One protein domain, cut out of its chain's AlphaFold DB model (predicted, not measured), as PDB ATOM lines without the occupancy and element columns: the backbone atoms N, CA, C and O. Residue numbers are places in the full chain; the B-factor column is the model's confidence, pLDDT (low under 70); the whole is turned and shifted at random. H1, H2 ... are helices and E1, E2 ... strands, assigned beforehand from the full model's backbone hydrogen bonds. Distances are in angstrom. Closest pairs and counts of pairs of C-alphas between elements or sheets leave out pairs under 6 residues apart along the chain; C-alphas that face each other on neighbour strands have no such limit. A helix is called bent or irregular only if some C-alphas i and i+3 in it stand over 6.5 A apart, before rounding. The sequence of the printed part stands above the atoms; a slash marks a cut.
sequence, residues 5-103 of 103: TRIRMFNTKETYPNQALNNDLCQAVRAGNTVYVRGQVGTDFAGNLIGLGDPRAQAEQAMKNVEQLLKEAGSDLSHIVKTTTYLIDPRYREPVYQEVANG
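AT A GLANCE: This is residues 5 to 103 of the 103 residues of the protein "Endoribonuclease L-PSP" of Klebsiella variicola (UniProt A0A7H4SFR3). A long helix, H2, stands with its last part, residues 65 to 73, over one face of a small, twisted sheet, E1 E2 E3, and a second helix, H3, packs on its first part, residues 55 to 63. The sheet's other face is bare of named helices, and the short H1 follows E1 at one end of the sheet. The printed part has 99 residues, with three named helices and three named strands in the order E1 H1 E2 E3 H2 H3. The sheet's order is E1 E2 E3, antiparallel throughout, and the class is mixed, helices and strands. The whole is compact, with a radius of gyration of the C-alphas of 14.2 A and spans of 36 by 35 by 20 A.

HOW THE PARTS SIT: Start at the inner strand E2, residues 24 to 31, which bends by 87 degrees at residue 27. Beside it find the edge strand E1, residues 5 to 11, antiparallel at 170 degrees, with N 5 and O 30 within hydrogen-bond range at 2.9 A. The other edge strand, E3, residues 34 to 37, forms a hairpin with E2, antiparallel at 153 degrees; look at N 36 and O 29, 2.8 A apart. H2, residues 55 to 73, is on this sheet at a height of 7.0 A, making two layers, a helix on one face of a sheet. It lies over E2, across the strands at 64 degrees on the local plane; their closest C-alphas, of Arg 30 and Ala 73, are 6.3 A apart. H3, residues 90 to 101, touches H2 at residues 55 to 63 alone, the closest C-alphas being those of Arg 56 and Val 96, 5.2 A apart. The two run the same way at a steep tilt of 36 degrees, only just steep. H3 is irregular: C-alphas 91 and 94 are 7.4 A apart. H1, residues 12 to 15, is only just not on the sheet, with 4 pairs of C-alphas within 10 A, and is apart from H2 and H3. In H2 every O i to N i+4 pair is within hydrogen-bond range, in H3 5 of 8; H1 is too short for one.

IN THESE COORDINATES: Find C-alpha 5 at (-1.809, 38.596, 15.592); from there E1 runs 16.5 A to residue 11. E2 spans 17.3 A. H2 begins at C-alpha 55, (4.987, 48.943, -13.679), and runs 26.8 A. H3 runs 17.0 A to C-alpha 101 at (1.821, 58.208, -2.815).

THE WHOLE: The C-alphas farthest apart, of Gly 32 and Gly 53, are 38.5 A from each other. The printed part has no cut. The long links are residues 38 to 54 and 74 to 89. The mean pLDDT of the printed part is 95.4, and residue 103 alone is under 70.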
ATOM      1  N   THR A   5      -0.880  39.336  16.448       97.25
ATOM      2  CA  THR A   5      -1.809  38.596  15.592       97.25
ATOM      3  C   THR A   5      -1.203  38.456  14.202       97.25
ATOM      4  O   THR A   5      -0.785  39.447  13.605       97.25
ATOM      5  N   ARG A   6      -1.156  37.226  13.681       97.50
ATOM      6  CA  ARG A   6      -0.733  36.930  12.306       97.50
ATOM      7  C   ARG A   6      -1.961  36.848  11.406       97.50
ATOM      8  O   ARG A   6      -2.941  36.204  11.769       97.50
ATOM      9  N   ILE A   7      -1.896  37.481  10.240       97.75
ATOM     10  CA  ILE A   7      -3.003  37.602   9.286       97.75
ATOM     11  C   ILE A   7      -2.602  36.916   7.982       97.75
ATOM     12  O   ILE A   7      -1.495  37.134   7.480       97.75
ATOM     13  N   ARG A   8      -3.498  36.069   7.453       96.50
ATOM     14  CA  ARG A   8      -3.271  35.226   6.264       96.50
ATOM     15  C   ARG A   8      -1.955  34.454   6.350       96.50
ATOM     16  O   ARG A   8      -0.991  34.739   5.636       96.50
ATOM     17  N   MET A   9      -1.897  33.518   7.295       96.69
ATOM     18  CA  MET A   9      -0.757  32.611   7.410       96.69
ATOM     19  C   MET A   9      -0.676  31.693   6.189       96.69
ATOM     20  O   MET A   9      -1.703  31.302   5.640       96.69
ATOM     21  N   PHE A  10       0.542  31.363   5.781       94.88
ATOM     22  CA  PHE A  10       0.820  30.427   4.698       94.88
ATOM     23  C   PHE A  10       2.172  29.756   4.931       94.88
ATOM     24  O   PHE A  10       3.021  30.305   5.636       94.88
ATOM     25  N   ASN A  11       2.397  28.606   4.301       96.38
ATOM     26  CA  ASN A  11       3.693  27.942   4.321       96.38
ATOM     27  C   ASN A  11       4.408  28.106   2.971       96.38
ATOM     28  O   ASN A  11       3.817  27.937   1.903       96.38
ATOM     29  N   THR A  12       5.705  28.420   3.002       94.00
ATOM     30  CA  THR A  12       6.491  28.636   1.777       94.00
ATOM     31  C   THR A  12       6.578  27.411   0.874       94.00
ATOM     32  O   THR A  12       6.759  27.587  -0.324       94.00
ATOM     33  N   LYS A  13       6.428  26.192   1.407       94.38
ATOM     34  CA  LYS A  13       6.434  24.960   0.608       94.38
ATOM     35  C   LYS A  13       5.271  24.926  -0.388       94.38
ATOM     36  O   LYS A  13       5.421  24.411  -1.490       94.38
ATOM     37  N   GLU A  14       4.125  25.469   0.007       90.94
ATOM     38  CA  GLU A  14       2.908  25.503  -0.811       90.94
ATOM     39  C   GLU A  14       2.909  26.707  -1.755       90.94
ATOM     40  O   GLU A  14       2.546  26.591  -2.920       90.94
ATOM     41  N   THR A  15       3.355  27.869  -1.269       87.69
ATOM     42  CA  THR A  15       3.351  29.119  -2.047       87.69
ATOM     43  C   THR A  15       4.523  29.227  -3.029       87.69
ATOM     44  O   THR A  15       4.385  29.835  -4.088       87.69
ATOM     45  N   TYR A  16       5.678  28.645  -2.697       86.44
ATOM     46  CA  TYR A  16       6.907  28.685  -3.497       86.44
ATOM     47  C   TYR A  16       7.454  27.268  -3.725       86.44
ATOM     48  O   TYR A  16       8.568  26.963  -3.295       86.44
ATOM     49  N   PRO A  17       6.716  26.394  -4.437       86.31
ATOM     50  CA  PRO A  17       7.069  24.977  -4.579       86.31
ATOM     51  C   PRO A  17       8.399  24.743  -5.312       86.31
ATOM     52  O   PRO A  17       8.998  23.678  -5.201       86.31
ATOM     53  N   ASN A  18       8.890  25.753  -6.035       90.62
ATOM     54  CA  ASN A  18      10.156  25.707  -6.766       90.62
ATOM     55  C   ASN A  18      11.386  25.977  -5.874       90.62
ATOM     56  O   ASN A  18      12.501  26.075  -6.384       90.62
ATOM     57  N   GLN A  19      11.206  26.148  -4.561       91.12
ATOM     58  CA  GLN A  19      12.276  26.406  -3.597       91.12
ATOM     59  C   GLN A  19      12.243  25.364  -2.473       91.12
ATOM     60  O   GLN A  19      11.179  24.924  -2.048       91.12
ATOM     61  N   ALA A  20      13.406  25.004  -1.924       93.56
ATOM     62  CA  ALA A  20      13.511  24.098  -0.774       93.56
ATOM     63  C   ALA A  20      13.225  24.816   0.567       93.56
ATOM     64  O   ALA A  20      13.989  24.694   1.523       93.56
ATOM     65  N   LEU A  21      12.151  25.610   0.630       93.75
ATOM     66  CA  LEU A  21      11.756  26.379   1.814       93.75
ATOM     67  C   LEU A  21      10.516  25.774   2.474       93.75
ATOM     68  O   LEU A  21       9.507  25.544   1.813       93.75
ATOM     69  N   ASN A  22      10.546  25.621   3.796       96.00
ATOM     70  CA  ASN A  22       9.407  25.164   4.594       96.00
ATOM     71  C   ASN A  22       9.279  26.018   5.863       96.00
ATOM     72  O   ASN A  22       9.674  25.600   6.947       96.00
ATOM     73  N   ASN A  23       8.790  27.246   5.696       95.94
ATOM     74  CA  ASN A  23       8.626  28.216   6.771       95.94
ATOM     75  C   ASN A  23       7.181  28.709   6.814       95.94
ATOM     76  O   ASN A  23       6.615  29.065   5.777       95.94
ATOM     77  N   ASP A  24       6.627  28.819   8.019       96.19
ATOM     78  CA  ASP A  24       5.332  29.456   8.230       96.19
ATOM     79  C   ASP A  24       5.496  30.972   8.234       96.19
ATOM     80  O   ASP A  24       6.084  31.556   9.149       96.19
ATOM     81  N   LEU A  25       4.907  31.631   7.244       95.62
ATOM     82  CA  LEU A  25       4.880  33.080   7.084       95.62
ATOM     83  C   LEU A  25       3.444  33.604   7.186       95.62
ATOM     84  O   LEU A  25       2.499  32.871   7.469       95.62
ATOM     85  N   CYS A  26       3.282  34.914   7.091       97.25
ATOM     86  CA  CYS A  26       1.983  35.575   7.039       97.25
ATOM     87  C   CYS A  26       2.088  36.833   6.181       97.25
ATOM     88  O   CYS A  26       3.183  37.369   5.993       97.25
ATOM     89  N   GLN A  27       0.959  37.292   5.648       97.31
ATOM     90  CA  GLN A  27       0.929  38.492   4.808       97.31
ATOM     91  C   GLN A  27       0.967  39.781   5.635       97.31
ATOM     92  O   GLN A  27       1.521  40.779   5.183       97.31
ATOM     93  N   ALA A  28       0.438  39.758   6.861       98.38
ATOM     94  CA  ALA A  28       0.570  40.865   7.800       98.38
ATOM     95  C   ALA A  28       0.674  40.381   9.253       98.38
ATOM     96  O   ALA A  28       0.216  39.289   9.605       98.38
ATOM     97  N   VAL A  29       1.284  41.207  10.100       98.31
ATOM     98  CA  VAL A  29       1.352  41.019  11.552       98.31
ATOM     99  C   VAL A  29       0.913  42.299  12.237       98.31
ATOM    100  O   VAL A  29       1.501  43.351  12.003       98.31
ATOM    101  N   ARG A  30      -0.065  42.206  13.137       98.12
ATOM    102  CA  ARG A  30      -0.401  43.286  14.064       98.12
ATOM    103  C   ARG A  30       0.256  43.019  15.413       98.12
ATOM    104  O   ARG A  30      -0.102  42.060  16.093       98.12
ATOM    105  N   ALA A  31       1.189  43.876  15.810       97.25
ATOM    106  CA  ALA A  31       1.832  43.855  17.120       97.25
ATOM    107  C   ALA A  31       1.468  45.146  17.868       97.25
ATOM    108  O   ALA A  31       1.977  46.223  17.559       97.25
ATOM    109  N   GLY A  32       0.532  45.052  18.816       95.06
ATOM    110  CA  GLY A  32      -0.062  46.226  19.458       95.06
ATOM    111  C   GLY A  32      -0.752  47.145  18.440       95.06
ATOM    112  O   GLY A  32      -1.715  46.737  17.781       95.06
ATOM    113  N   ASN A  33      -0.234  48.370  18.307       95.25
ATOM    114  CA  ASN A  33      -0.748  49.407  17.401       95.25
ATOM    115  C   ASN A  33       0.049  49.522  16.093       95.25
ATOM    116  O   ASN A  33      -0.169  50.452  15.324       95.25
ATOM    117  N   THR A  34       0.995  48.616  15.841       97.81
ATOM    118  CA  THR A  34       1.800  48.626  14.616       97.81
ATOM    119  C   THR A  34       1.452  47.426  13.754       97.81
ATOM    120  O   THR A  34       1.408  46.292  14.237       97.81
ATOM    121  N   VAL A  35       1.221  47.680  12.466       98.44
ATOM    122  CA  VAL A  35       0.993  46.644  11.460       98.44
ATOM    123  C   VAL A  35       2.220  46.551  10.564       98.44
ATOM    124  O   VAL A  35       2.633  47.531   9.951       98.44
ATOM    125  N   TYR A  36       2.802  45.359  10.490       98.31
ATOM    126  CA  TYR A  36       3.879  45.030   9.566       98.31
ATOM    127  C   TYR A  36       3.284  44.249   8.404       98.31
ATOM    128  O   TYR A  36       2.768  43.147   8.594       98.31
ATOM    129  N   VAL A  37       3.352  44.821   7.208       98.31
ATOM    130  CA  VAL A  37       2.832  44.212   5.983       98.31
ATOM    131  C   VAL A  37       3.998  43.596   5.216       98.31
ATOM    132  O   VAL A  37       5.031  44.237   5.013       98.31
ATOM    133  N   ARG A  38       3.858  42.334   4.801       96.75
ATOM    134  CA  ARG A  38       4.806  41.683   3.892       96.75
ATOM    135  C   ARG A  38       4.839  42.457   2.573       96.75
ATOM    136  O   ARG A  38       3.806  42.958   2.142       96.75
ATOM    137  N   GLY A  39       5.993  42.518   1.905       96.50
ATOM    138  CA  GLY A  39       6.099  43.169   0.595       96.50
ATOM    139  C   GLY A  39       5.028  42.672  -0.384       96.50
ATOM    140  O   GLY A  39       4.862  41.462  -0.558       96.50
ATOM    141  N   GLN A  40       4.304  43.615  -0.985       97.50
ATOM    142  CA  GLN A  40       3.273  43.356  -1.985       97.50
ATOM    143  C   GLN A  40       3.819  43.628  -3.388       97.50
ATOM    144  O   GLN A  40       4.705  44.463  -3.571       97.50
ATOM    145  N   VAL A  41       3.305  42.887  -4.366       96.12
ATOM    146  CA  VAL A  41       3.721  42.928  -5.776       96.12
ATOM    147  C   VAL A  41       2.488  42.993  -6.675       96.12
ATOM    148  O   VAL A  41       1.368  42.866  -6.183       96.12
ATOM    149  N   GLY A  42       2.686  43.133  -7.988       97.06
ATOM    150  CA  GLY A  42       1.615  43.174  -8.991       97.06
ATOM    151  C   GLY A  42       0.855  41.859  -9.201       97.06
ATOM    152  O   GLY A  42       0.370  41.605 -10.295       97.06
ATOM    153  N   THR A  43       0.782  40.991  -8.196       96.25
ATOM    154  CA  THR A  43       0.045  39.726  -8.234       96.25
ATOM    155  C   THR A  43      -1.090  39.805  -7.228       96.25
ATOM    156  O   THR A  43      -0.866  40.235  -6.097       96.25
ATOM    157  N   ASP A  44      -2.299  39.408  -7.609       95.19
ATOM    158  CA  ASP A  44      -3.405  39.306  -6.655       95.19
ATOM    159  C   ASP A  44      -3.209  38.127  -5.677       95.19
ATOM    160  O   ASP A  44      -2.282  37.319  -5.790       95.19
ATOM    161  N   PHE A  45      -4.096  37.998  -4.689       92.75
ATOM    162  CA  PHE A  45      -4.021  36.899  -3.721       92.75
ATOM    163  C   PHE A  45      -4.436  35.527  -4.277       92.75
ATOM    164  O   PHE A  45      -4.262  34.530  -3.578       92.75
ATOM    165  N   ALA A  46      -4.956  35.464  -5.506       91.75
ATOM    166  CA  ALA A  46      -5.192  34.217  -6.232       91.75
ATOM    167  C   ALA A  46      -3.964  33.781  -7.056       91.75
ATOM    168  O   ALA A  46      -3.947  32.673  -7.586       91.75
ATOM    169  N   GLY A  47      -2.921  34.617  -7.131       90.94
ATOM    170  CA  GLY A  47      -1.691  34.331  -7.864       90.94
ATOM    171  C   GLY A  47      -1.677  34.860  -9.300       90.94
ATOM    172  O   GLY A  47      -0.737  34.562 -10.037       90.94
ATOM    173  N   ASN A  48      -2.668  35.656  -9.714       94.94
ATOM    174  CA  ASN A  48      -2.717  36.220 -11.062       94.94
ATOM    175  C   ASN A  48      -1.827  37.458 -11.166       94.94
ATOM    176  O   ASN A  48      -1.961  38.397 -10.381       94.94
ATOM    177  N   LEU A  49      -0.937  37.484 -12.161       96.00
ATOM    178  CA  LEU A  49      -0.136  38.665 -12.479       96.00
ATOM    179  C   LEU A  49      -0.999  39.723 -13.180       96.00
ATOM    180  O   LEU A  49      -1.573  39.466 -14.236       96.00
ATOM    181  N   ILE A  50      -1.019  40.927 -12.621       97.81
ATOM    182  CA  ILE A  50      -1.700  42.110 -13.143       97.81
ATOM    183  C   ILE A  50      -0.653  43.072 -13.713       97.81
ATOM    184  O   ILE A  50       0.401  43.278 -13.114       97.81
ATOM    185  N   GLY A  51      -0.928  43.661 -14.880       95.31
ATOM    186  CA  GLY A  51      -0.032  44.651 -15.487       95.31
ATOM    187  C   GLY A  51       1.279  44.059 -16.008       95.31
ATOM    188  O   GLY A  51       2.356  44.578 -15.722       95.31
ATOM    189  N   LEU A  52       1.245  42.943 -16.746       95.31
ATOM    190  CA  LEU A  52       2.456  42.399 -17.372       95.31
ATOM    191  C   LEU A  52       3.098  43.455 -18.292       95.31
ATOM    192  O   LEU A  52       2.486  43.893 -19.260       95.31
ATOM    193  N   GLY A  53       4.332  43.855 -17.978       94.94
ATOM    194  CA  GLY A  53       5.039  44.925 -18.694       94.94
ATOM    195  C   GLY A  53       4.619  46.351 -18.312       94.94
ATOM    196  O   GLY A  53       5.201  47.296 -18.832       94.94
ATOM    197  N   ASP A  54       3.668  46.512 -17.388       97.38
ATOM    198  CA  ASP A  54       3.186  47.804 -16.899       97.38
ATOM    199  C   ASP A  54       3.520  47.981 -15.402       97.38
ATOM    200  O   ASP A  54       2.818  47.456 -14.530       97.38
ATOM    201  N   PRO A  55       4.586  48.728 -15.066       96.94
ATOM    202  CA  PRO A  55       4.987  48.943 -13.679       96.94
ATOM    203  C   PRO A  55       3.972  49.769 -12.878       96.94
ATOM    204  O   PRO A  55       3.894  49.603 -11.662       96.94
ATOM    205  N   ARG A  56       3.187  50.641 -13.527       96.88
ATOM    206  CA  ARG A  56       2.159  51.442 -12.851       96.88
ATOM    207  C   ARG A  56       1.009  50.546 -12.413       96.88
ATOM    208  O   ARG A  56       0.657  50.550 -11.238       96.88
ATOM    209  N   ALA A  57       0.491  49.723 -13.323       97.75
ATOM    210  CA  ALA A  57      -0.575  48.772 -13.009       97.75
ATOM    211  C   ALA A  57      -0.137  47.734 -11.956       97.75
ATOM    212  O   ALA A  57      -0.923  47.345 -11.091       97.75
ATOM    213  N   GLN A  58       1.135  47.317 -11.971       98.12
ATOM    214  CA  GLN A  58       1.689  46.459 -10.917       98.12
ATOM    215  C   GLN A  58       1.742  47.159  -9.554       98.12
ATOM    216  O   GLN A  58       1.443  46.528  -8.539       98.12
ATOM    217  N   ALA A  59       2.113  48.442  -9.516       97.62
ATOM    218  CA  ALA A  59       2.105  49.232  -8.288       97.62
ATOM    219  C   ALA A  59       0.683  49.423  -7.745       97.62
ATOM    220  O   ALA A  59       0.470  49.258  -6.546       97.62
ATOM    221  N   GLU A  60      -0.291  49.672  -8.620       97.56
ATOM    222  CA  GLU A  60      -1.704  49.806  -8.248       97.56
ATOM    223  C   GLU A  60      -2.209  48.508  -7.608       97.56
ATOM    224  O   GLU A  60      -2.796  48.517  -6.526       97.56
ATOM    225  N   GLN A  61      -1.919  47.358  -8.227       98.38
ATOM    226  CA  GLN A  61      -2.294  46.068  -7.654       98.38
ATOM    227  C   GLN A  61      -1.586  45.799  -6.316       98.38
ATOM    228  O   GLN A  61      -2.214  45.299  -5.380       98.38
ATOM    229  N   ALA A  62      -0.306  46.158  -6.191       97.81
ATOM    230  CA  ALA A  62       0.412  46.035  -4.927       97.81
ATOM    231  C   ALA A  62      -0.245  46.883  -3.821       97.81
ATOM    232  O   ALA A  62      -0.420  46.389  -2.707       97.81
ATOM    233  N   MET A  63      -0.665  48.116  -4.125       97.88
ATOM    234  CA  MET A  63      -1.355  48.993  -3.172       97.88
ATOM    235  C   MET A  63      -2.757  48.489  -2.810       97.88
ATOM    236  O   MET A  63      -3.110  48.521  -1.631       97.88
ATOM    237  N   LYS A  64      -3.513  47.904  -3.751       97.94
ATOM    238  CA  LYS A  64      -4.782  47.201  -3.449       97.94
ATOM    239  C   LYS A  64      -4.578  46.063  -2.449       97.94
ATOM    240  O   LYS A  64      -5.363  45.893  -1.516       97.94
ATOM    241  N   ASN A  65      -3.495  45.303  -2.605       98.12
ATOM    242  CA  ASN A  65      -3.166  44.239  -1.664       98.12
ATOM    243  C   ASN A  65      -2.791  44.800  -0.280       98.12
ATOM    244  O   ASN A  65      -3.219  44.248   0.735       98.12
ATOM    245  N   VAL A  66      -2.017  45.893  -0.224       98.00
ATOM    246  CA  VAL A  66      -1.684  46.585   1.037       98.00
ATOM    247  C   VAL A  66      -2.956  47.062   1.735       98.00
ATOM    248  O   VAL A  66      -3.134  46.780   2.919       98.00
ATOM    249  N   GLU A  67      -3.859  47.718   1.007       98.00
ATOM    250  CA  GLU A  67      -5.135  48.199   1.537       98.00
ATOM    251  C   GLU A  67      -5.953  47.052   2.147       98.00
ATOM    252  O   GLU A  67      -6.430  47.158   3.278       98.00
ATOM    253  N   GLN A  68      -6.078  45.927   1.436       98.38
ATOM    254  CA  GLN A  68      -6.810  44.760   1.927       98.38
ATOM    255  C   GLN A  68      -6.200  44.198   3.221       98.38
ATOM    256  O   GLN A  68      -6.929  43.887   4.162       98.38
ATOM    257  N   LEU A  69      -4.871  44.103   3.300       98.38
ATOM    258  CA  LEU A  69      -4.181  43.597   4.489       98.38
ATOM    259  C   LEU A  69      -4.280  44.553   5.682       98.38
ATOM    260  O   LEU A  69      -4.419  44.095   6.815       98.38
ATOM    261  N   LEU A  70      -4.235  45.868   5.445       98.19
ATOM    262  CA  LEU A  70      -4.457  46.865   6.493       98.19
ATOM    263  C   LEU A  70      -5.894  46.800   7.014       98.19
ATOM    264  O   LEU A  70      -6.080  46.759   8.231       98.19
ATOM    265  N   LYS A  71      -6.892  46.675   6.129       98.31
ATOM    266  CA  LYS A  71      -8.302  46.486   6.516       98.31
ATOM    267  C   LYS A  71      -8.488  45.245   7.385       98.31
ATOM    268  O   LYS A  71      -9.113  45.324   8.439       98.31
ATOM    269  N   GLU A  72      -7.889  44.116   7.008       98.31
ATOM    270  CA  GLU A  72      -7.921  42.882   7.809       98.31
ATOM    271  C   GLU A  72      -7.217  43.016   9.166       98.31
ATOM    272  O   GLU A  72      -7.576  42.330  10.123       98.31
ATOM    273  N   ALA A  73      -6.240  43.918   9.275       98.12
ATOM    274  CA  ALA A  73      -5.585  44.254  10.536       98.12
ATOM    275  C   ALA A  73      -6.369  45.272  11.389       98.12
ATOM    276  O   ALA A  73      -5.999  45.502  12.548       98.12
ATOM    277  N   GLY A  74      -7.450  45.851  10.853       97.44
ATOM    278  CA  GLY A  74      -8.244  46.903  11.490       97.44
ATOM    279  C   GLY A  74      -7.658  48.309  11.321       97.44
ATOM    280  O   GLY A  74      -7.714  49.100  12.259       97.44
ATOM    281  N   SER A  75      -7.054  48.596  10.168       97.62
ATOM    282  CA  SER A  75      -6.456  49.883   9.789       97.62
ATOM    283  C   SER A  75      -6.779  50.218   8.322       97.62
ATOM    284  O   SER A  75      -7.581  49.534   7.686       97.62
ATOM    285  N   ASP A  76      -6.154  51.255   7.773       97.25
ATOM    286  CA  ASP A  76      -6.304  51.703   6.388       97.25
ATOM    287  C   ASP A  76      -5.048  52.466   5.926       97.25
ATOM    288  O   ASP A  76      -4.104  52.665   6.697       97.25
ATOM    289  N   LEU A  77      -5.018  52.857   4.650       97.00
ATOM    290  CA  LEU A  77      -3.850  53.476   4.021       97.00
ATOM    291  C   LEU A  77      -3.449  54.819   4.661       97.00
ATOM    292  O   LEU A  77      -2.258  55.121   4.716       97.00
ATOM    293  N   SER A  78      -4.388  55.569   5.254       96.56
ATOM    294  CA  SER A  78      -4.097  56.862   5.900       96.56
ATOM    295  C   SER A  78      -3.181  56.737   7.126       96.56
ATOM    296  O   SER A  78      -2.593  57.721   7.578       96.56
ATOM    297  N   HIS A  79      -3.015  55.519   7.650       96.88
ATOM    298  CA  HIS A  79      -2.128  55.206   8.765       96.88
ATOM    299  C   HIS A  79      -0.718  54.761   8.338       96.88
ATOM    300  O   HIS A  79       0.108  54.432   9.198       96.88
ATOM    301  N   ILE A  80      -0.405  54.740   7.039       96.56
ATOM    302  CA  ILE A  80       0.939  54.405   6.563       96.56
ATOM    303  C   ILE A  80       1.923  55.512   6.957       96.56
ATOM    304  O   ILE A  80       1.848  56.646   6.497       96.56
ATOM    305  N   VAL A  81       2.916  55.153   7.772       96.19
ATOM    306  CA  VAL A  81       3.997  56.067   8.190       96.19
ATOM    307  C   VAL A  81       5.300  55.863   7.416       96.19
ATOM    308  O   VAL A  81       6.193  56.706   7.460       96.19
ATOM    309  N   LYS A  82       5.451  54.718   6.741       95.75
ATOM    310  CA  LYS A  82       6.644  54.369   5.964       95.75
ATOM    311  C   LYS A  82       6.321  53.307   4.923       95.75
ATOM    312  O   LYS A  82       5.721  52.285   5.243       95.75
ATOM    313  N   THR A  83       6.851  53.494   3.720       95.62
ATOM    314  CA  THR A  83       6.931  52.466   2.678       95.62
ATOM    315  C   THR A  83       8.393  52.168   2.337       95.62
ATOM    316  O   THR A  83       9.313  52.922   2.661       95.62
ATOM    317  N   THR A  84       8.654  51.008   1.742       96.56
ATOM    318  CA  THR A  84       9.971  50.664   1.188       96.56
ATOM    319  C   THR A  84       9.742  49.996  -0.155       96.56
ATOM    320  O   THR A  84       9.256  48.870  -0.214       96.56
ATOM    321  N   THR A  85      10.071  50.717  -1.223       96.00
ATOM    322  CA  THR A  85       9.758  50.314  -2.596       96.00
ATOM    323  C   THR A  85      11.014  49.823  -3.300       96.00
ATOM    324  O   THR A  85      11.990  50.564  -3.424       96.00
ATOM    325  N   TYR A  86      10.971  48.589  -3.798       97.19
ATOM    326  CA  TYR A  86      12.011  48.006  -4.641       97.19
ATOM    327  C   TYR A  86      11.566  48.050  -6.100       97.19
ATOM    328  O   TYR A  86      10.443  47.671  -6.422       97.19
ATOM    329  N   LEU A  87      12.451  48.510  -6.979       96.62
ATOM    330  CA  LEU A  87      12.211  48.602  -8.415       96.62
ATOM    331  C   LEU A  87      13.287  47.814  -9.146       96.62
ATOM    332  O   LEU A  87      14.456  47.871  -8.768       96.62
ATOM    333  N   ILE A  88      12.895  47.126 -10.215       96.06
ATOM    334  CA  ILE A  88      13.841  46.421 -11.089       96.06
ATOM    335  C   ILE A  88      14.522  47.361 -12.089       96.06
ATOM    336  O   ILE A  88      15.591  47.046 -12.599       96.06
ATOM    337  N   ASP A  89      13.911  48.519 -12.356       96.81
ATOM    338  CA  ASP A  89      14.428  49.529 -13.271       96.81
ATOM    339  C   ASP A  89      14.183  50.941 -12.705       96.81
ATOM    340  O   ASP A  89      13.038  51.294 -12.398       96.81
ATOM    341  N   PRO A  90      15.227  51.781 -12.572       96.38
ATOM    342  CA  PRO A  90      15.095  53.173 -12.146       96.38
ATOM    343  C   PRO A  90      14.116  54.016 -12.974       96.38
ATOM    344  O   PRO A  90      13.556  54.975 -12.443       96.38
ATOM    345  N   ARG A  91      13.891  53.678 -14.250       97.25
ATOM    346  CA  ARG A  91      12.960  54.383 -15.149       97.25
ATOM    347  C   ARG A  91      11.500  54.243 -14.715       97.25
ATOM    348  O   ARG A  91      10.670  55.046 -15.119       97.25
ATOM    349  N   TYR A  92      11.185  53.269 -13.863       97.44
ATOM    350  CA  TYR A  92       9.830  53.045 -13.352       97.44
ATOM    351  C   TYR A  92       9.498  53.866 -12.101       97.44
ATOM    352  O   TYR A  92       8.374  53.796 -11.615       97.44
ATOM    353  N   ARG A  93      10.444  54.656 -11.571       96.12
ATOM    354  CA  ARG A  93      10.251  55.422 -10.328       96.12
ATOM    355  C   ARG A  93       9.028  56.318 -10.363       96.12
ATOM    356  O   ARG A  93       8.199  56.222  -9.472       96.12
ATOM    357  N   GLU A  94       8.923  57.176 -11.371       96.56
ATOM    358  CA  GLU A  94       7.842  58.157 -11.451       96.56
ATOM    359  C   GLU A  94       6.447  57.509 -11.503       96.56
ATOM    360  O   GLU A  94       5.650  57.802 -10.609       96.56
ATOM    361  N   PRO A  95       6.145  56.584 -12.439       95.69
ATOM    362  CA  PRO A  95       4.823  55.964 -12.481       95.69
ATOM    363  C   PRO A  95       4.494  55.153 -11.220       95.69
ATOM    364  O   PRO A  95       3.343  55.153 -10.792       95.69
ATOM    365  N   VAL A  96       5.481  54.493 -10.603       96.94
ATOM    366  CA  VAL A  96       5.260  53.705  -9.379       96.94
ATOM    367  C   VAL A  96       5.069  54.601  -8.156       96.94
ATOM    368  O   VAL A  96       4.193  54.342  -7.339       96.94
ATOM    369  N   TYR A  97       5.871  55.654  -8.000       95.88
ATOM    370  CA  TYR A  97       5.788  56.530  -6.827       95.88
ATOM    371  C   TYR A  97       4.522  57.376  -6.828       95.88
ATOM    372  O   TYR A  97       3.984  57.623  -5.755       95.88
ATOM    373  N   GLN A  98       4.018  57.764  -8.002       94.62
ATOM    374  CA  GLN A  98       2.701  58.394  -8.112       94.62
ATOM    375  C   GLN A  98       1.606  57.484  -7.551       94.62
ATOM    376  O   GLN A  98       0.746  57.953  -6.819       94.62
ATOM    377  N   GLU A  99       1.664  56.186  -7.839       94.50
ATOM    378  CA  GLU A  99       0.662  55.237  -7.355       94.50
ATOM    379  C   GLU A  99       0.785  54.972  -5.848       94.50
ATOM    380  O   GLU A  99      -0.201  55.011  -5.120       94.50
ATOM    381  N   VAL A 100       2.010  54.782  -5.350       92.25
ATOM    382  CA  VAL A 100       2.260  54.536  -3.918       92.25
ATOM    383  C   VAL A 100       1.920  55.753  -3.050       92.25
ATOM    384  O   VAL A 100       1.515  55.576  -1.907       92.25
ATOM    385  N   ALA A 101       2.094  56.977  -3.560       85.19
ATOM    386  CA  ALA A 101       1.821  58.208  -2.815       85.19
ATOM    387  C   ALA A 101       0.341  58.632  -2.814       85.19
ATOM    388  O   ALA A 101      -0.032  59.486  -2.015       85.19
ATOM    389  N   ASN A 102      -0.480  58.071  -3.708       76.75
ATOM    390  CA  ASN A 102      -1.913  58.371  -3.803       76.75
ATOM    391  C   ASN A 102      -2.789  57.449  -2.937       76.75
ATOM    392  O   ASN A 102      -3.993  57.695  -2.842       76.75
ATOM    393  N   GLY A 103      -2.205  56.385  -2.379       60.56
ATOM    394  CA  GLY A 103      -2.873  55.437  -1.488       60.56
ATOM    395  C   GLY A 103      -3.035  55.977  -0.079       60.56
ATOM    396  O   GLY A 103      -2.041  56.497   0.469       60.56
TER     397      GLY A 103